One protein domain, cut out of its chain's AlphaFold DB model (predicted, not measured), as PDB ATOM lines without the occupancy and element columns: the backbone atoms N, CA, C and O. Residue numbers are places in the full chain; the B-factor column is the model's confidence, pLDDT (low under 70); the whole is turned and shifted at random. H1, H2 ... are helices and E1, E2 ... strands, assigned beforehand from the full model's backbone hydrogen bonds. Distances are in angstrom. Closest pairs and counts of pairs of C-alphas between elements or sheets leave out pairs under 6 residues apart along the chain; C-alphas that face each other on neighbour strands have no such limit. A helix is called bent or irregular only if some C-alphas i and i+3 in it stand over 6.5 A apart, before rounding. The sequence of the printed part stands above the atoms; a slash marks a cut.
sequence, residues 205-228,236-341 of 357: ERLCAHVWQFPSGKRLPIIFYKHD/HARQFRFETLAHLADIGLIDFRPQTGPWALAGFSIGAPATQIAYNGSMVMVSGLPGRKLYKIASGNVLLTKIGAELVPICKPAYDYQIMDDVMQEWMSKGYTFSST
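What this domain is: This is residues 205 to 228 and 236 to 341 of the 357 residues of an uncharacterized protein of Siccationidurans arizonensis (UniProt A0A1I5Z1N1). The model is a rounded body built of short antiparallel strands in four small sheets: the sheet E5 E6 E9 is at one end with H4 over one face, the pair E3 E8 is at the other end with H2 and H3 beside it, and the hairpin E1 E2 and the pair E4 E7 lie between. The link from E3 to E4 loops outward round Gly 261. The printed part has 130 residues with four named helices and nine named strands, in the order H1 E1 E2 H2 E3 E4 E5 E6 E7 E8 H3 H4 E9, and its class is mixed, helices and strands. It is compact, with a radius of gyration of the C-alphas of 14.3 A and spans of 39 by 37 by 28 A.

How they stand to each other: Start at H1, residues 205 to 208, then find the hairpin of E1, residues 211 to 213, and E2, residues 219 to 221, with N 212 and O 220 2.8 A apart. Past the cut comes H2, residues 242 to 250; its closest C-alpha pair with E3, residues 254 to 256, is Ala 249 and Asp 255, 5.5 A. E4, residues 268 to 271, is the antiparallel neighbour of E7, residues 296 to 300, with N 268 and O 300 2.7 A apart. Between them in the chain, E5, residues 274 to 279, and E6, residues 282 to 287, form a hairpin, with N 277 and O 284 2.8 A apart. The closest C-alphas of E1 and E5 are those of Gln 213 and Ala 278, 5.0 A apart. E7 runs on into E8, residues 302 to 304, at 91 degrees; E8 is antiparallel to E3, with N 255 and O 303 2.8 A apart. H3, residues 306 to 314, is close to H1 but not clearly touching: the closest C-alphas, of Cys 208 and Val 312, are 6.3 A apart. H4, residues 321 to 333, is on the sheet E5 E6 E9 at a height of 9.5 A, making two layers, a helix on one face of a sheet; it runs along E6, at 5 degrees on the local plane. E9, residues 337 to 340, is antiparallel to E6, with N 287 and O 337 2.9 A apart. In H2 and H4 every O i to N i+4 pair is within hydrogen-bond range, in H3 3 of 5; H1 is too short for one.

Where its parts are: Find C-alpha 205 at (149.340, 6.414, -165.390), where H1 begins. H2 is 12.1 A long, and E5 runs 16.0 A from C-alpha 274 at (164.403, -16.626, -158.265). E6 is 16.4 A long and H4 18.4 A. H3, 14.0 A, is only just irregular: C-alphas 310 and 313 are 7.0 A apart. E9 ends at C-alpha 340, (152.064, -20.092, -158.479).

The domain as a whole: The two C-alphas farthest apart, of Ile 251 and Gly 291, are 39.8 A apart. Residues 229 to 235 are not printed, and C-alphas 228 and 236 are 9.0 A apart across the cut. The link from E3 to E4 is long. The mean pLDDT of the printed part is 80.9; look for values under 70 at residues 227 to 228, 236 to 239, 260 to 266, 288 to 295 and 340 to 341.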
ATOM      1  N   GLU A 205     150.291   7.285-166.090       90.31
ATOM      2  CA  GLU A 205     149.340   6.414-165.390       90.31
ATOM      3  C   GLU A 205     149.161   5.075-166.119       90.31
ATOM      4  O   GLU A 205     149.208   4.016-165.485       90.31
ATOM      5  N   ARG A 206     149.056   5.100-167.455       90.31
ATOM      6  CA  ARG A 206     149.067   3.882-168.279       90.31
ATOM      7  C   ARG A 206     150.354   3.093-168.073       90.31
ATOM      8  O   ARG A 206     150.293   1.881-167.899       90.31
ATOM      9  N   LEU A 207     151.513   3.753-168.032       93.25
ATOM     10  CA  LEU A 207     152.797   3.102-167.741       93.25
ATOM     11  C   LEU A 207     152.811   2.453-166.354       93.25
ATOM     12  O   LEU A 207     153.306   1.334-166.201       93.25
ATOM     13  N   CYS A 208     152.219   3.107-165.354       92.56
ATOM     14  CA  CYS A 208     152.112   2.574-163.999       92.56
ATOM     15  C   CYS A 208     151.291   1.279-163.925       92.56
ATOM     16  O   CYS A 208     151.556   0.459-163.048       92.56
ATOM     17  N   ALA A 209     150.369   1.030-164.864       91.25
ATOM     18  CA  ALA A 209     149.654  -0.246-164.963       91.25
ATOM     19  C   ALA A 209     150.580  -1.441-165.255       91.25
ATOM     20  O   ALA A 209     150.203  -2.583-165.005       91.25
ATOM     21  N   HIS A 210     151.804  -1.192-165.731       91.94
ATOM     22  CA  HIS A 210     152.832  -2.207-165.961       91.94
ATOM     23  C   HIS A 210     153.838  -2.310-164.812       91.94
ATOM     24  O   HIS A 210     154.871  -2.958-164.975       91.94
ATOM     25  N   VAL A 211     153.598  -1.656-163.671       92.56
ATOM     26  CA  VAL A 211     154.517  -1.671-162.532       92.56
ATOM     27  C   VAL A 211     154.259  -2.873-161.630       92.56
ATOM     28  O   VAL A 211     153.155  -3.106-161.146       92.56
ATOM     29  N   TRP A 212     155.331  -3.608-161.362       91.44
ATOM     30  CA  TRP A 212     155.360  -4.767-160.485       91.44
ATOM     31  C   TRP A 212     156.165  -4.448-159.227       91.44
ATOM     32  O   TRP A 212     157.148  -3.700-159.267       91.44
ATOM     33  N   GLN A 213     155.761  -5.027-158.101       90.44
ATOM     34  CA  GLN A 213     156.393  -4.823-156.805       90.44
ATOM     35  C   GLN A 213     157.239  -6.034-156.412       90.44
ATOM     36  O   GLN A 213     156.797  -7.178-156.451       90.44
ATOM     37  N   PHE A 214     158.468  -5.765-155.995       86.31
ATOM     38  CA  PHE A 214     159.418  -6.766-155.524       86.31
ATOM     39  C   PHE A 214     159.367  -6.888-153.996       86.31
ATOM     40  O   PHE A 214     158.930  -5.949-153.324       86.31
ATOM     41  N   PRO A 215     159.887  -7.984-153.409       83.31
ATOM     42  CA  PRO A 215     159.864  -8.196-151.960       83.31
ATOM     43  C   PRO A 215     160.691  -7.150-151.210       83.31
ATOM     44  O   PRO A 215     160.413  -6.839-150.061       83.31
ATOM     45  N   SER A 216     161.677  -6.550-151.884       82.38
ATOM     46  CA  SER A 216     162.453  -5.419-151.369       82.38
ATOM     47  C   SER A 216     161.658  -4.113-151.251       82.38
ATOM     48  O   SER A 216     162.219  -3.101-150.845       82.38
ATOM     49  N   GLY A 217     160.392  -4.084-151.681       83.19
ATOM     50  CA  GLY A 217     159.587  -2.869-151.805       83.19
ATOM     51  C   GLY A 217     159.854  -2.079-153.090       83.19
ATOM     52  O   GLY A 217     159.117  -1.143-153.399       83.19
ATOM     53  N   LYS A 218     160.866  -2.462-153.883       84.88
ATOM     54  CA  LYS A 218     161.163  -1.809-155.161       84.88
ATOM     55  C   LYS A 218     160.016  -2.032-156.148       84.88
ATOM     56  O   LYS A 218     159.560  -3.158-156.326       84.88
ATOM     57  N   ARG A 219     159.593  -0.965-156.823       90.56
ATOM     58  CA  ARG A 219     158.576  -0.992-157.879       90.56
ATOM     59  C   ARG A 219     159.244  -0.785-159.233       90.56
ATOM     60  O   ARG A 219     160.059   0.126-159.367       90.56
ATOM     61  N   LEU A 220     158.960  -1.647-160.206       90.81
ATOM     62  CA  LEU A 220     159.575  -1.601-161.534       90.81
ATOM     63  C   LEU A 220     158.541  -1.859-162.633       90.81
ATOM     64  O   LEU A 220     157.789  -2.825-162.514       90.81
ATOM     65  N   PRO A 221     158.526  -1.058-163.711       92.50
ATOM     66  CA  PRO A 221     157.748  -1.375-164.893       92.50
ATOM     67  C   PRO A 221     158.362  -2.592-165.590       92.50
ATOM     68  O   PRO A 221     159.580  -2.664-165.759       92.50
ATOM     69  N   ILE A 222     157.522  -3.545-165.986       90.06
ATOM     70  CA  ILE A 222     157.928  -4.693-166.799       90.06
ATOM     71  C   ILE A 222     157.333  -4.504-168.190       90.06
ATOM     72  O   ILE A 222     156.173  -4.823-168.437       90.06
ATOM     73  N   ILE A 223     158.127  -3.906-169.082       89.38
ATOM     74  CA  ILE A 223     157.692  -3.492-170.424       89.38
ATOM     75  C   ILE A 223     158.719  -3.959-171.447       89.38
ATOM     76  O   ILE A 223     159.824  -3.422-171.512       89.38
ATOM     77  N   PHE A 224     158.354  -4.935-172.272       85.25
ATOM     78  CA  PHE A 224     159.192  -5.431-173.361       85.25
ATOM     79  C   PHE A 224     158.818  -4.721-174.659       85.25
ATOM     80  O   PHE A 224     157.855  -5.088-175.324       85.25
ATOM     81  N   TYR A 225     159.572  -3.679-174.998       83.75
ATOM     82  CA  TYR A 225     159.322  -2.883-176.191       83.75
ATOM     83  C   TYR A 225     159.838  -3.609-177.439       83.75
ATOM     84  O   TYR A 225     161.014  -3.986-177.500       83.75
ATOM     85  N   LYS A 226     158.969  -3.777-178.441       76.75
ATOM     86  CA  LYS A 226     159.295  -4.376-179.740       76.75
ATOM     87  C   LYS A 226     159.131  -3.310-180.821       76.75
ATOM     88  O   LYS A 226     158.042  -2.784-181.021       76.75
ATOM     89  N   HIS A 227     160.220  -2.971-181.510       65.88
ATOM     90  CA  HIS A 227     160.156  -2.090-182.675       65.88
ATOM     91  C   HIS A 227     159.812  -2.933-183.911       65.88
ATOM     92  O   HIS A 227     160.713  -3.350-184.638       65.88
ATOM     93  N   ASP A 228     158.530  -3.208-184.141       60.69
ATOM     94  CA  ASP A 228     158.077  -3.867-185.369       60.69
ATOM     95  C   ASP A 228     157.073  -2.977-186.129       60.69
ATOM     96  O   ASP A 228     155.910  -2.874-185.743       60.69
ATOM     97  N   HIS A 236     149.715  -5.490-180.422       49.75
ATOM     98  CA  HIS A 236     150.391  -4.197-180.626       49.75
ATOM     99  C   HIS A 236     149.545  -2.983-180.239       49.75
ATOM    100  O   HIS A 236     150.105  -1.951-179.882       49.75
ATOM    101  N   ALA A 237     148.213  -3.099-180.219       47.03
ATOM    102  CA  ALA A 237     147.341  -2.005-179.783       47.03
ATOM    103  C   ALA A 237     147.534  -1.634-178.295       47.03
ATOM    104  O   ALA A 237     147.151  -0.540-177.879       47.03
ATOM    105  N   ARG A 238     148.127  -2.536-177.496       58.47
ATOM    106  CA  ARG A 238     148.409  -2.343-176.063       58.47
ATOM    107  C   ARG A 238     149.868  -1.999-175.761       58.47
ATOM    108  O   ARG A 238     150.181  -1.658-174.624       58.47
ATOM    109  N   GLN A 239     150.759  -2.075-176.747       69.44
ATOM    110  CA  GLN A 239     152.152  -1.687-176.556       69.44
ATOM    111  C   GLN A 239     152.284  -0.164-176.586       69.44
ATOM    112  O   GLN A 239     151.601   0.527-177.347       69.44
ATOM    113  N   PHE A 240     153.178   0.376-175.759       84.00
ATOM    114  CA  PHE A 240     153.514   1.790-175.848       84.00
ATOM    115  C   PHE A 240     154.175   2.080-177.188       84.00
ATOM    116  O   PHE A 240     155.113   1.396-177.605       84.00
ATOM    117  N   ARG A 241     153.707   3.147-177.832       86.62
ATOM    118  CA  ARG A 241     154.379   3.718-178.990       86.62
ATOM    119  C   ARG A 241     155.783   4.187-178.616       86.62
ATOM    120  O   ARG A 241     156.021   4.597-177.478       86.62
ATOM    121  N   PHE A 242     156.695   4.162-179.593       87.44
ATOM    122  CA  PHE A 242     158.052   4.680-179.408       87.44
ATOM    123  C   PHE A 242     158.013   6.116-178.892       87.44
ATOM    124  O   PHE A 242     158.684   6.438-177.921       87.44
ATOM    125  N   GLU A 243     157.191   6.949-179.531       90.12
ATOM    126  CA  GLU A 243     157.099   8.376-179.252       90.12
ATOM    127  C   GLU A 243     156.632   8.633-177.817       90.12
ATOM    128  O   GLU A 243     157.176   9.505-177.152       90.12
ATOM    129  N   THR A 244     155.705   7.820-177.299       92.25
ATOM    130  CA  THR A 244     155.239   7.917-175.909       92.25
ATOM    131  C   THR A 244     156.354   7.588-174.912       92.25
ATOM    132  O   THR A 244     156.583   8.349-173.978       92.25
ATOM    133  N   LEU A 245     157.077   6.474-175.092       93.44
ATOM    134  CA  LEU A 245     158.169   6.110-174.174       93.44
ATOM    135  C   LEU A 245     159.364   7.060-174.288       93.44
ATOM    136  O   LEU A 245     159.988   7.374-173.278       93.44
ATOM    137  N   ALA A 246     159.680   7.522-175.498       94.25
ATOM    138  CA  ALA A 246     160.714   8.524-175.718       94.25
ATOM    139  C   ALA A 246     160.355   9.835-175.007       94.25
ATOM    140  O   ALA A 246     161.161  10.337-174.233       94.25
ATOM    141  N   HIS A 247     159.117  10.315-175.159       96.62
ATOM    142  CA  HIS A 247     158.652  11.532-174.494       96.62
ATOM    143  C   HIS A 247     158.686  11.416-172.965       96.62
ATOM    144  O   HIS A 247     159.245  12.276-172.289       96.62
ATOM    145  N   LEU A 248     158.174  10.313-172.399       96.94
ATOM    146  CA  LEU A 248     158.242  10.063-170.951       96.94
ATOM    147  C   LEU A 248     159.693  10.000-170.433       96.94
ATOM    148  O   LEU A 248     159.951  10.334-169.271       96.94
ATOM    149  N   ALA A 249     160.641   9.564-171.269       96.69
ATOM    150  CA  ALA A 249     162.062   9.586-170.941       96.69
ATOM    151  C   ALA A 249     162.651  11.003-171.009       96.69
ATOM    152  O   ALA A 249     163.361  11.403-170.085       96.69
ATOM    153  N   ASP A 250     162.308  11.776-172.040       97.12
ATOM    154  CA  ASP A 250     162.774  13.152-172.244       97.12
ATOM    155  C   ASP A 250     162.325  14.086-171.112       97.12
ATOM    156  O   ASP A 250     163.111  14.904-170.630       97.12
ATOM    157  N   ILE A 251     161.096  13.915-170.608       96.44
ATOM    158  CA  ILE A 251     160.606  14.661-169.436       96.44
ATOM    159  C   ILE A 251     161.122  14.089-168.104       96.44
ATOM    160  O   ILE A 251     160.879  14.646-167.036       96.44
ATOM    161  N   GLY A 252     161.877  12.989-168.143       96.56
ATOM    162  CA  GLY A 252     162.598  12.452-166.994       96.56
ATOM    163  C   GLY A 252     161.764  11.594-166.048       96.56
ATOM    164  O   GLY A 252     162.159  11.436-164.891       96.56
ATOM    165  N   LEU A 253     160.645  11.011-166.493       97.06
ATOM    166  CA  LEU A 253     159.873  10.035-165.711       97.06
ATOM    167  C   LEU A 253     160.467   8.624-165.790       97.06
ATOM    168  O   LEU A 253     160.415   7.872-164.809       97.06
ATOM    169  N   ILE A 254     161.074   8.275-166.927       97.19
ATOM    170  CA  ILE A 254     161.668   6.954-167.164       97.19
ATOM    171  C   ILE A 254     163.069   7.023-167.796       97.19
ATOM    172  O   ILE A 254     163.455   8.022-168.383       97.19
ATOM    173  N   ASP A 255     163.842   5.946-167.667       94.12
ATOM    174  CA  ASP A 255     164.960   5.617-168.561       94.12
ATOM    175  C   ASP A 255     164.416   4.607-169.579       94.12
ATOM    176  O   ASP A 255     163.932   3.534-169.197       94.12
ATOM    177  N   PHE A 256     164.444   4.975-170.859       92.44
ATOM    178  CA  PHE A 256     163.964   4.145-171.955       92.44
ATOM    179  C   PHE A 256     165.125   3.733-172.860       92.44
ATOM    180  O   PHE A 256     165.813   4.564-173.450       92.44
ATOM    181  N   ARG A 257     165.324   2.419-172.991       88.06
ATOM    182  CA  ARG A 257     166.375   1.815-173.817       88.06
ATOM    183  C   ARG A 257     165.746   0.972-174.918       88.06
ATOM    184  O   ARG A 257     165.578  -0.240-174.727       88.06
ATOM    185  N   PRO A 258     165.368   1.579-176.056       80.69
ATOM    186  CA  PRO A 258     164.863   0.822-177.191       80.69
ATOM    187  C   PRO A 258     165.937  -0.166-177.664       80.69
ATOM    188  O   PRO A 258     167.132   0.130-177.642       80.69
ATOM    189  N   GLN A 259     165.529  -1.366-178.080       70.00
ATOM    190  CA  GLN A 259     166.459  -2.294-178.722       70.00
ATOM    191  C   GLN A 259     166.803  -1.767-180.116       70.00
ATOM    192  O   GLN A 259     165.990  -1.851-181.030       70.00
ATOM    193  N   THR A 260     168.016  -1.243-180.285       54.81
ATOM    194  CA  THR A 260     168.563  -0.864-181.590       54.81
ATOM    195  C   THR A 260     169.834  -1.662-181.884       54.81
ATOM    196  O   THR A 260     170.917  -1.388-181.374       54.81
ATOM    197  N   GLY A 261     169.695  -2.682-182.737       51.66
ATOM    198  CA  GLY A 261     170.808  -3.368-183.403       51.66
ATOM    199  C   GLY A 261     171.274  -4.712-182.807       51.66
ATOM    200  O   GLY A 261     170.850  -5.106-181.721       51.66
ATOM    201  N   PRO A 262     172.179  -5.428-183.514       47.88
ATOM    202  CA  PRO A 262     172.604  -6.804-183.193       47.88
ATOM    203  C   PRO A 262     173.373  -6.964-181.871       47.88
ATOM    204  O   PRO A 262     173.539  -8.080-181.386       47.88
ATOM    205  N   TRP A 263     173.856  -5.856-181.298       48.91
ATOM    206  CA  TRP A 263     174.650  -5.815-180.063       48.91
ATOM    207  C   TRP A 263     173.971  -5.023-178.940       48.91
ATOM    208  O   TRP A 263     174.621  -4.698-177.947       48.91
ATOM    209  N   ALA A 264     172.684  -4.685-179.092       50.84
ATOM    210  CA  ALA A 264     171.936  -3.950-178.082       50.84
ATOM    211  C   ALA A 264     172.008  -4.696-176.741       50.84
ATOM    212  O   ALA A 264     171.507  -5.816-176.607       50.84
ATOM    213  N   LEU A 265     172.656  -4.086-175.745       50.66
ATOM    214  CA  LEU A 265     172.641  -4.583-174.373       50.66
ATOM    215  C   LEU A 265     171.174  -4.731-173.958       50.66
ATOM    216  O   LEU A 265     170.422  -3.759-173.925       50.66
ATOM    217  N   ALA A 266     170.778  -5.984-173.742       58.88
ATOM    218  CA  ALA A 266     169.402  -6.439-173.626       58.88
ATOM    219  C   ALA A 266     168.659  -5.766-172.466       58.88
ATOM    220  O   ALA A 266     168.661  -6.296-171.360       58.88
ATOM    221  N   GLY A 267     168.020  -4.625-172.737       70.69
ATOM    222  CA  GLY A 267     167.159  -3.917-171.795       70.69
ATOM    223  C   GLY A 267     167.723  -3.844-170.370       70.69
ATOM    224  O   GLY A 267     168.930  -3.776-170.126       70.69
ATOM    225  N   PHE A 268     166.820  -3.884-169.409       80.06
ATOM    226  CA  PHE A 268     167.096  -3.943-167.993       80.06
ATOM    227  C   PHE A 268     166.856  -5.353-167.468       80.06
ATOM    228  O   PHE A 268     166.033  -6.123-167.971       80.06
ATOM    229  N   SER A 269     167.624  -5.708-166.443       78.31
ATOM    230  CA  SER A 269     167.508  -6.998-165.780       78.31
ATOM    231  C   SER A 269     167.787  -6.878-164.293       78.31
ATOM    232  O   SER A 269     168.480  -5.970-163.835       78.31
ATOM    233  N   ILE A 270     167.245  -7.832-163.551       77.38
ATOM    234  CA  ILE A 270     167.309  -7.915-162.101       77.38
ATOM    235  C   ILE A 270     168.177  -9.112-161.746       77.38
ATOM    236  O   ILE A 270     167.924 -10.217-162.218       77.38
ATOM    237  N   GLY A 271     169.212  -8.892-160.936       74.38
ATOM    238  CA  GLY A 271     170.143  -9.939-160.518       74.38
ATOM    239  C   GLY A 271     169.564 -10.838-159.424       74.38
ATOM    240  O   GLY A 271     169.852 -10.598-158.256       74.38
ATOM    241  N   ALA A 272     168.756 -11.842-159.773       72.19
ATOM    242  CA  ALA A 272     168.193 -12.804-158.822       72.19
ATOM    243  C   ALA A 272     167.971 -14.195-159.459       72.19
ATOM    244  O   ALA A 272     167.497 -14.259-160.598       72.19
ATOM    245  N   PRO A 273     168.294 -15.308-158.759       71.62
ATOM    246  CA  PRO A 273     168.069 -16.681-159.244       71.62
ATOM    247  C   PRO A 273     166.593 -17.040-159.292       71.62
ATOM    248  O   PRO A 273     166.142 -17.672-160.242       71.62
ATOM    249  N   ALA A 274     165.845 -16.596-158.292       80.69
ATOM    250  CA  ALA A 274     164.403 -16.626-158.265       80.69
ATOM    251  C   ALA A 274     163.914 -15.498-157.355       80.69
ATOM    252  O   ALA A 274     164.623 -15.096-156.429       80.69
ATOM    253  N   THR A 275     162.729 -14.968-157.625       84.62
ATOM    254  CA  THR A 275     162.112 -13.940-156.786       84.62
ATOM    255  C   THR A 275     160.599 -14.012-156.891       84.62
ATOM    256  O   THR A 275     160.043 -14.304-157.950       84.62
ATOM    257  N   GLN A 276     159.938 -13.703-155.783       87.31
ATOM    258  CA  GLN A 276     158.504 -13.469-155.763       87.31
ATOM    259  C   GLN A 276     158.253 -12.034-156.224       87.31
ATOM    260  O   GLN A 276     158.928 -11.125-155.757       87.31
ATOM    261  N   ILE A 277     157.341 -11.821-157.163       88.06
ATOM    262  CA  ILE A 277     156.993 -10.494-157.671       88.06
ATOM    263  C   ILE A 277     155.479 -10.360-157.581       88.06
ATOM    264  O   ILE A 277     154.751 -11.267-157.984       88.06
ATOM    265  N   ALA A 278     155.013  -9.244-157.035       88.75
ATOM    266  CA  ALA A 278     153.603  -8.922-156.937       88.75
ATOM    267  C   ALA A 278     153.176  -8.062-158.127       88.75
ATOM    268  O   ALA A 278     153.792  -7.030-158.406       88.75
ATOM    269  N   TYR A 279     152.076  -8.435-158.767       87.94
ATOM    270  CA  TYR A 279     151.336  -7.565-159.667       87.94
ATOM    271  C   TYR A 279     149.999  -7.221-159.024       87.94
ATOM    272  O   TYR A 279     149.134  -8.082-158.881       87.94
ATOM    273  N   ASN A 280     149.865  -5.975-158.568       77.62
ATOM    274  CA  ASN A 280     148.666  -5.472-157.892       77.62
ATOM    275  C   ASN A 280     148.126  -6.400-156.773       77.62
ATOM    276  O   ASN A 280     146.928  -6.645-156.668       77.62
ATOM    277  N   GLY A 281     149.028  -6.971-155.968       76.94
ATOM    278  CA  GLY A 281     148.699  -7.910-154.885       76.94
ATOM    279  C   GLY A 281     148.737  -9.395-155.268       76.94
ATOM    280  O   GLY A 281     148.930 -10.231-154.389       76.94
ATOM    281  N   SER A 282     148.653  -9.739-156.557       82.88
ATOM    282  CA  SER A 282     148.807 -11.119-157.036       82.88
ATOM    283  C   SER A 282     150.278 -11.523-157.069       82.88
ATOM    284  O   SER A 282     151.080 -10.917-157.779       82.88
ATOM    285  N   MET A 283     150.644 -12.558-156.314       84.44
ATOM    286  CA  MET A 283     152.033 -13.006-156.177       84.44
ATOM    287  C   MET A 283     152.415 -14.068-157.212       84.44
ATOM    288  O   MET A 283     151.770 -15.108-157.327       84.44
ATOM    289  N   VAL A 284     153.530 -13.840-157.909       85.88
ATOM    290  CA  VAL A 284     154.113 -14.770-158.885       85.88
ATOM    291  C   VAL A 284     155.550 -15.085-158.486       85.88
ATOM    292  O   VAL A 284     156.368 -14.181-158.337       85.88
ATOM    293  N   MET A 285     155.887 -16.367-158.326       85.62
ATOM    294  CA  MET A 285     157.282 -16.782-158.177       85.62
ATOM    295  C   MET A 285     157.893 -16.976-159.560       85.62
ATOM    296  O   MET A 285     157.445 -17.835-160.319       85.62
ATOM    297  N   VAL A 286     158.924 -16.194-159.870       84.19
ATOM    298  CA  VAL A 286     159.668 -16.278-161.129       84.19
ATOM    299  C   VAL A 286     161.039 -16.864-160.838       84.19
ATOM    300  O   VAL A 286     161.783 -16.317-160.025       84.19
ATOM    301  N   SER A 287     161.381 -17.963-161.505       79.94
ATOM    302  CA  SER A 287     162.716 -18.564-161.432       79.94
ATOM    303  C   SER A 287     163.461 -18.358-162.748       79.94
ATOM    304  O   SER A 287     162.915 -18.568-163.833       79.94
ATOM    305  N   GLY A 288     164.705 -17.893-162.641       67.12
ATOM    306  CA  GLY A 288     165.608 -17.682-163.762       67.12
ATOM    307  C   GLY A 288     166.012 -18.989-164.442       67.12
ATOM    308  O   GLY A 288     165.892 -20.076-163.883       67.12
ATOM    309  N   LEU A 289     166.528 -18.865-165.664       64.12
ATOM    310  CA  LEU A 289     166.969 -19.992-166.486       64.12
ATOM    311  C   LEU A 289     168.002 -20.887-165.765       64.12
ATOM    312  O   LEU A 289     169.064 -20.381-165.375       64.12
ATOM    313  N   PRO A 290     167.775 -22.212-165.667       54.50
ATOM    314  CA  PRO A 290     168.788 -23.152-165.193       54.50
ATOM    315  C   PRO A 290     170.050 -23.094-166.075       54.50
ATOM    316  O   PRO A 290     169.962 -23.135-167.300       54.50
ATOM    317  N   GLY A 291     171.243 -23.004-165.472       54.50
ATOM    318  CA  GLY A 291     172.527 -23.173-166.175       54.50
ATOM    319  C   GLY A 291     173.226 -21.909-166.709       54.50
ATOM    320  O   GLY A 291     174.324 -22.022-167.257       54.50
ATOM    321  N   ARG A 292     172.676 -20.697-166.532       56.19
ATOM    322  CA  ARG A 292     173.404 -19.441-166.829       56.19
ATOM    323  C   ARG A 292     174.157 -18.926-165.595       56.19
ATOM    324  O   ARG A 292     173.580 -18.812-164.523       56.19
ATOM    325  N   LYS A 293     175.434 -18.538-165.759       52.47
ATOM    326  CA  LYS A 293     176.288 -17.969-164.684       52.47
ATOM    327  C   LYS A 293     175.744 -16.669-164.070       52.47
ATOM    328  O   LYS A 293     176.132 -16.310-162.966       52.47
ATOM    329  N   LEU A 294     174.890 -15.945-164.798       54.56
ATOM    330  CA  LEU A 294     174.256 -14.711-164.341       54.56
ATOM    331  C   LEU A 294     172.755 -14.950-164.205       54.56
ATOM    332  O   LEU A 294     172.040 -15.029-165.203       54.56
ATOM    333  N   TYR A 295     172.298 -15.038-162.962       63.25
ATOM    334  CA  TYR A 295     170.888 -15.074-162.622       63.25
ATOM    335  C   TYR A 295     170.259 -13.708-162.886       63.25
ATOM    336  O   TYR A 295     170.400 -12.787-162.084       63.25
ATOM    337  N   LYS A 296     169.643 -13.544-164.056       73.69
ATOM    338  CA  LYS A 296     169.041 -12.284-164.486       73.69
ATOM    339  C   LYS A 296     167.593 -12.521-164.879       73.69
ATOM    340  O   LYS A 296     167.347 -13.348-165.747       73.69
ATOM    341  N   ILE A 297     166.674 -11.775-164.272       77.81
ATOM    342  CA  ILE A 297     165.272 -11.685-164.690       77.81
ATOM    343  C   ILE A 297     165.123 -10.427-165.530       77.81
ATOM    344  O   ILE A 297     165.430  -9.331-165.063       77.81
ATOM    345  N   ALA A 298     164.717 -10.576-166.785       80.19
ATOM    346  CA  ALA A 298     164.544  -9.446-167.689       80.19
ATOM    347  C   ALA A 298     163.352  -8.587-167.237       80.19
ATOM    348  O   ALA A 298     162.265  -9.121-167.047       80.19
ATOM    349  N   SER A 299     163.547  -7.276-167.092       82.12
ATOM    350  CA  SER A 299     162.472  -6.314-166.799       82.12
ATOM    351  C   SER A 299     162.089  -5.468-168.019       82.12
ATOM    352  O   SER A 299     161.260  -4.571-167.919       82.12
ATOM    353  N   GLY A 300     162.680  -5.753-169.183       87.38
ATOM    354  CA  GLY A 300     162.331  -5.100-170.441       87.38
ATOM    355  C   GLY A 300     163.118  -3.816-170.690       87.38
ATOM    356  O   GLY A 300     164.296  -3.753-170.372       87.38
ATOM    357  N   ASN A 301     162.517  -2.811-171.315       89.69
ATOM    358  CA  ASN A 301     163.211  -1.663-171.912       89.69
ATOM    359  C   ASN A 301     163.042  -0.356-171.134       89.69
ATOM    360  O   ASN A 301     163.550   0.672-171.572       89.69
ATOM    361  N   VAL A 302     162.339  -0.393-170.004       92.19
ATOM    362  CA  VAL A 302     161.967   0.791-169.227       92.19
ATOM    363  C   VAL A 302     162.411   0.628-167.773       92.19
ATOM    364  O   VAL A 302     162.225  -0.431-167.177       92.19
ATOM    365  N   LEU A 303     162.965   1.687-167.182       93.25
ATOM    366  CA  LEU A 303     163.093   1.854-165.733       93.25
ATOM    367  C   LEU A 303     162.478   3.176-165.302       93.25
ATOM    368  O   LEU A 303     162.456   4.131-166.062       93.25
ATOM    369  N   LEU A 304     162.040   3.253-164.050       95.75
ATOM    370  CA  LEU A 304     161.636   4.523-163.455       95.75
ATOM    371  C   LEU A 304     162.878   5.335-163.089       95.75
ATOM    372  O   LEU A 304     163.823   4.802-162.495       95.75
ATOM    373  N   THR A 305     162.851   6.632-163.383       96.75
ATOM    374  CA  THR A 305     163.759   7.572-162.721       96.75
ATOM    375  C   THR A 305     163.349   7.734-161.255       96.75
ATOM    376  O   THR A 305     162.344   7.184-160.798       96.75
ATOM    377  N   LYS A 306     164.099   8.538-160.495       95.75
ATOM    378  CA  LYS A 306     163.701   8.896-159.130       95.75
ATOM    379  C   LYS A 306     162.326   9.583-159.088       95.75
ATOM    380  O   LYS A 306     161.520   9.225-158.241       95.75
ATOM    381  N   ILE A 307     162.050  10.506-160.016       96.06
ATOM    382  CA  ILE A 307     160.759  11.214-160.085       96.06
ATOM    383  C   ILE A 307     159.641  10.216-160.396       96.06
ATOM    384  O   ILE A 307     158.656  10.159-159.667       96.06
ATOM    385  N   GLY A 308     159.825   9.371-161.417       96.00
ATOM    386  CA  GLY A 308     158.841   8.343-161.752       96.00
ATOM    387  C   GLY A 308     158.558   7.413-160.569       96.00
ATOM    388  O   GLY A 308     157.404   7.163-160.242       96.00
ATOM    389  N   ALA A 309     159.598   6.946-159.874       94.81
ATOM    390  CA  ALA A 309     159.448   6.050-158.727       94.81
ATOM    391  C   ALA A 309     158.702   6.691-157.545       94.81
ATOM    392  O   ALA A 309     157.915   6.002-156.895       94.81
ATOM    393  N   GLU A 310     158.926   7.983-157.284       94.88
ATOM    394  CA  GLU A 310     158.193   8.747-156.267       94.88
ATOM    395  C   GLU A 310     156.709   8.901-156.640       94.88
ATOM    396  O   GLU A 310     155.865   8.855-155.755       94.88
ATOM    397  N   LEU A 311     156.365   9.014-157.931       93.12
ATOM    398  CA  LEU A 311     154.982   9.217-158.386       93.12
ATOM    399  C   LEU A 311     154.139   7.936-158.487       93.12
ATOM    400  O   LEU A 311     152.922   8.002-158.313       93.12
ATOM    401  N   VAL A 312     154.754   6.768-158.701       92.44
ATOM    402  CA  VAL A 312     154.044   5.473-158.809       92.44
ATOM    403  C   VAL A 312     153.007   5.215-157.701       92.44
ATOM    404  O   VAL A 312     151.908   4.790-158.043       92.44
ATOM    405  N   PRO A 313     153.282   5.430-156.394       88.12
ATOM    406  CA  PRO A 313     152.315   5.153-155.325       88.12
ATOM    407  C   PRO A 313     151.030   5.983-155.427       88.12
ATOM    408  O   PRO A 313     150.012   5.627-154.838       88.12
ATOM    409  N   ILE A 314     151.093   7.112-156.134       86.31
ATOM    410  CA  ILE A 314     149.973   8.033-156.305       86.31
ATOM    411  C   ILE A 314     149.118   7.645-157.516       86.31
ATOM    412  O   ILE A 314     147.919   7.956-157.547       86.31
ATOM    413  N   CYS A 315     149.724   6.983-158.501       83.12
ATOM    414  CA  CYS A 315     149.033   6.396-159.637       83.12
ATOM    415  C   CYS A 315     148.214   5.198-159.139       83.12
ATOM    416  O   CYS A 315     148.738   4.302-158.480       83.12
ATOM    417  N   LYS A 316     146.913   5.179-159.438       74.00
ATOM    418  CA  LYS A 316     146.006   4.079-159.078       74.00
ATOM    419  C   LYS A 316     145.545   3.366-160.352       74.00
ATOM    420  O   LYS A 316     144.364   3.450-160.685       74.00
ATOM    421  N   PRO A 317     146.458   2.711-161.092       78.00
ATOM    422  CA  PRO A 317     146.085   2.074-162.342       78.00
ATOM    423  C   PRO A 317     145.062   0.964-162.089       78.00
ATOM    424  O   PRO A 317     145.138   0.236-161.093       78.00
ATOM    425  N   ALA A 318     144.105   0.827-163.004       76.94
ATOM    426  CA  ALA A 318     143.185  -0.299-162.994       76.94
ATOM    427  C   ALA A 318     143.954  -1.607-163.234       76.94
ATOM    428  O   ALA A 318     144.917  -1.647-163.999       76.94
ATOM    429  N   TYR A 319     143.518  -2.676-162.572       78.81
ATOM    430  CA  TYR A 319     144.085  -4.000-162.784       78.81
ATOM    431  C   TYR A 319     143.774  -4.508-164.195       78.81
ATOM    432  O   TYR A 319     142.613  -4.485-164.607       78.81
ATOM    433  N   ASP A 320     144.785  -5.035-164.887       82.88
ATOM    434  CA  ASP A 320     144.630  -5.618-166.216       82.88
ATOM    435  C   ASP A 320     145.236  -7.034-166.264       82.88
ATOM    436  O   ASP A 320     146.456  -7.219-166.231       82.88
ATOM    437  N   TYR A 321     144.367  -8.052-166.348       82.75
ATOM    438  CA  TYR A 321     144.781  -9.456-166.488       82.75
ATOM    439  C   TYR A 321     145.631  -9.687-167.742       82.75
ATOM    440  O   TYR A 321     146.497 -10.560-167.734       82.75
ATOM    441  N   GLN A 322     145.410  -8.912-168.803       83.75
ATOM    442  CA  GLN A 322     146.127  -9.083-170.055       83.75
ATOM    443  C   GLN A 322     147.580  -8.625-169.935       83.75
ATOM    444  O   GLN A 322     148.460  -9.282-170.477       83.75
ATOM    445  N   ILE A 323     147.860  -7.564-169.167       87.00
ATOM    446  CA  ILE A 323     149.240  -7.139-168.878       87.00
ATOM    447  C   ILE A 323     149.998  -8.254-168.150       87.00
ATOM    448  O   ILE A 323     151.157  -8.530-168.467       87.00
ATOM    449  N   MET A 324     149.349  -8.900-167.177       86.81
ATOM    450  CA  MET A 324     149.939 -10.023-166.452       86.81
ATOM    451  C   MET A 324     150.265 -11.187-167.394       86.81
ATOM    452  O   MET A 324     151.392 -11.684-167.367       86.81
ATOM    453  N   ASP A 325     149.309 -11.592-168.234       86.06
ATOM    454  CA  ASP A 325     149.494 -12.678-169.201       86.06
ATOM    455  C   ASP A 325     150.600 -12.345-170.215       86.06
ATOM    456  O   ASP A 325     151.540 -13.123-170.363       86.06
ATOM    457  N   ASP A 326     150.584 -11.152-170.816       85.69
ATOM    458  CA  ASP A 326     151.581 -10.710-171.800       85.69
ATOM    459  C   ASP A 326     153.015 -10.771-171.221       85.69
ATOM    460  O   ASP A 326     153.948 -11.259-171.872       85.69
ATOM    461  N   VAL A 327     153.204 -10.335-169.967       87.19
ATOM    462  CA  VAL A 327     154.495 -10.422-169.258       87.19
ATOM    463  C   VAL A 327     154.898 -11.875-169.001       87.19
ATOM    464  O   VAL A 327     156.057 -12.243-169.220       87.19
ATOM    465  N   MET A 328     153.961 -12.717-168.553       86.75
ATOM    466  CA  MET A 328     154.231 -14.134-168.308       86.75
ATOM    467  C   MET A 328     154.600 -14.867-169.604       86.75
ATOM    468  O   MET A 328     155.577 -15.613-169.601       86.75
ATOM    469  N   GLN A 329     153.901 -14.617-170.715       85.44
ATOM    470  CA  GLN A 329     154.208 -15.191-172.032       85.44
ATOM    471  C   GLN A 329     155.593 -14.773-172.538       85.44
ATOM    472  O   GLN A 329     156.371 -15.609-173.005       85.44
ATOM    473  N   GLU A 330     155.954 -13.495-172.402       84.62
ATOM    474  CA  GLU A 330     157.264 -12.993-172.832       84.62
ATOM    475  C   GLU A 330     158.413 -13.586-172.002       84.62
ATOM    476  O   GLU A 330     159.499 -13.856-172.516       84.62
ATOM    477  N   TRP A 331     158.190 -13.847-170.719       85.00
ATOM    478  CA  TRP A 331     159.138 -14.589-169.900       85.00
ATOM    479  C   TRP A 331     159.144 -16.096-170.231       85.00
ATOM    480  O   TRP A 331     160.221 -16.679-170.361       85.00
ATOM    481  N   MET A 332     157.999 -16.746-170.453       83.75
ATOM    482  CA  MET A 332     157.964 -18.156-170.880       83.75
ATOM    483  C   MET A 332     158.717 -18.366-172.200       83.75
ATOM    484  O   MET A 332     159.510 -19.301-172.307       83.75
ATOM    485  N   SER A 333     158.571 -17.457-173.171       81.62
ATOM    486  CA  SER A 333     159.292 -17.522-174.454       81.62
ATOM    487  C   SER A 333     160.814 -17.390-174.300       81.62
ATOM    488  O   SER A 333     161.580 -17.930-175.099       81.62
ATOM    489  N   LYS A 334     161.275 -16.723-173.233       78.75
ATOM    490  CA  LYS A 334     162.691 -16.630-172.848       78.75
ATOM    491  C   LYS A 334     163.143 -17.775-171.929       78.75
ATOM    492  O   LYS A 334     164.306 -17.779-171.533       78.75
ATOM    493  N   GLY A 335     162.257 -18.720-171.605       79.06
ATOM    494  CA  GLY A 335     162.512 -19.934-170.825       79.06
ATOM    495  C   GLY A 335     162.498 -19.764-169.300       79.06
ATOM    496  O   GLY A 335     163.020 -20.622-168.590       79.06
ATOM    497  N   TYR A 336     161.925 -18.678-168.775       83.25
ATOM    498  CA  TYR A 336     161.674 -18.557-167.334       83.25
ATOM    499  C   TYR A 336     160.562 -19.522-166.900       83.25
ATOM    500  O   TYR A 336     159.634 -19.796-167.660       83.25
ATOM    501  N   THR A 337     160.637 -20.008-165.661       81.44
ATOM    502  CA  THR A 337     159.626 -20.907-165.084       81.44
ATOM    503  C   THR A 337     158.896 -20.244-163.927       81.44
ATOM    504  O   THR A 337     159.497 -19.483-163.160       81.44
ATOM    505  N   PHE A 338     157.628 -20.603-163.756       81.12
ATOM    506  CA  PHE A 338     156.745 -20.031-162.749       81.12
ATOM    507  C   PHE A 338     156.201 -21.113-161.827       81.12
ATOM    508  O   PHE A 338     155.784 -22.171-162.293       81.12
ATOM    509  N   SER A 339     156.153 -20.831-160.529       72.81
ATOM    510  CA  SER A 339     155.373 -21.620-159.573       72.81
ATOM    511  C   SER A 339     154.364 -20.690-158.916       72.81
ATOM    512  O   SER A 339     154.747 -19.709-158.274       72.81
ATOM    513  N   SER A 340     153.071 -20.939-159.100       56.03
ATOM    514  CA  SER A 340     152.064 -20.092-158.479       56.03
ATOM    515  C   SER A 340     151.959 -20.399-156.983       56.03
ATOM    516  O   SER A 340     151.887 -21.543-156.541       56.03
ATOM    517  N   THR A 341     151.922 -19.344-156.183       45.22
ATOM    518  CA  THR A 341     151.129 -19.339-154.957       45.22
ATOM    519  C   THR A 341     150.192 -18.163-155.139       45.22
ATOM    520  O   THR A 341     150.539 -17.035-154.798       45.22
TER     521      THR A 341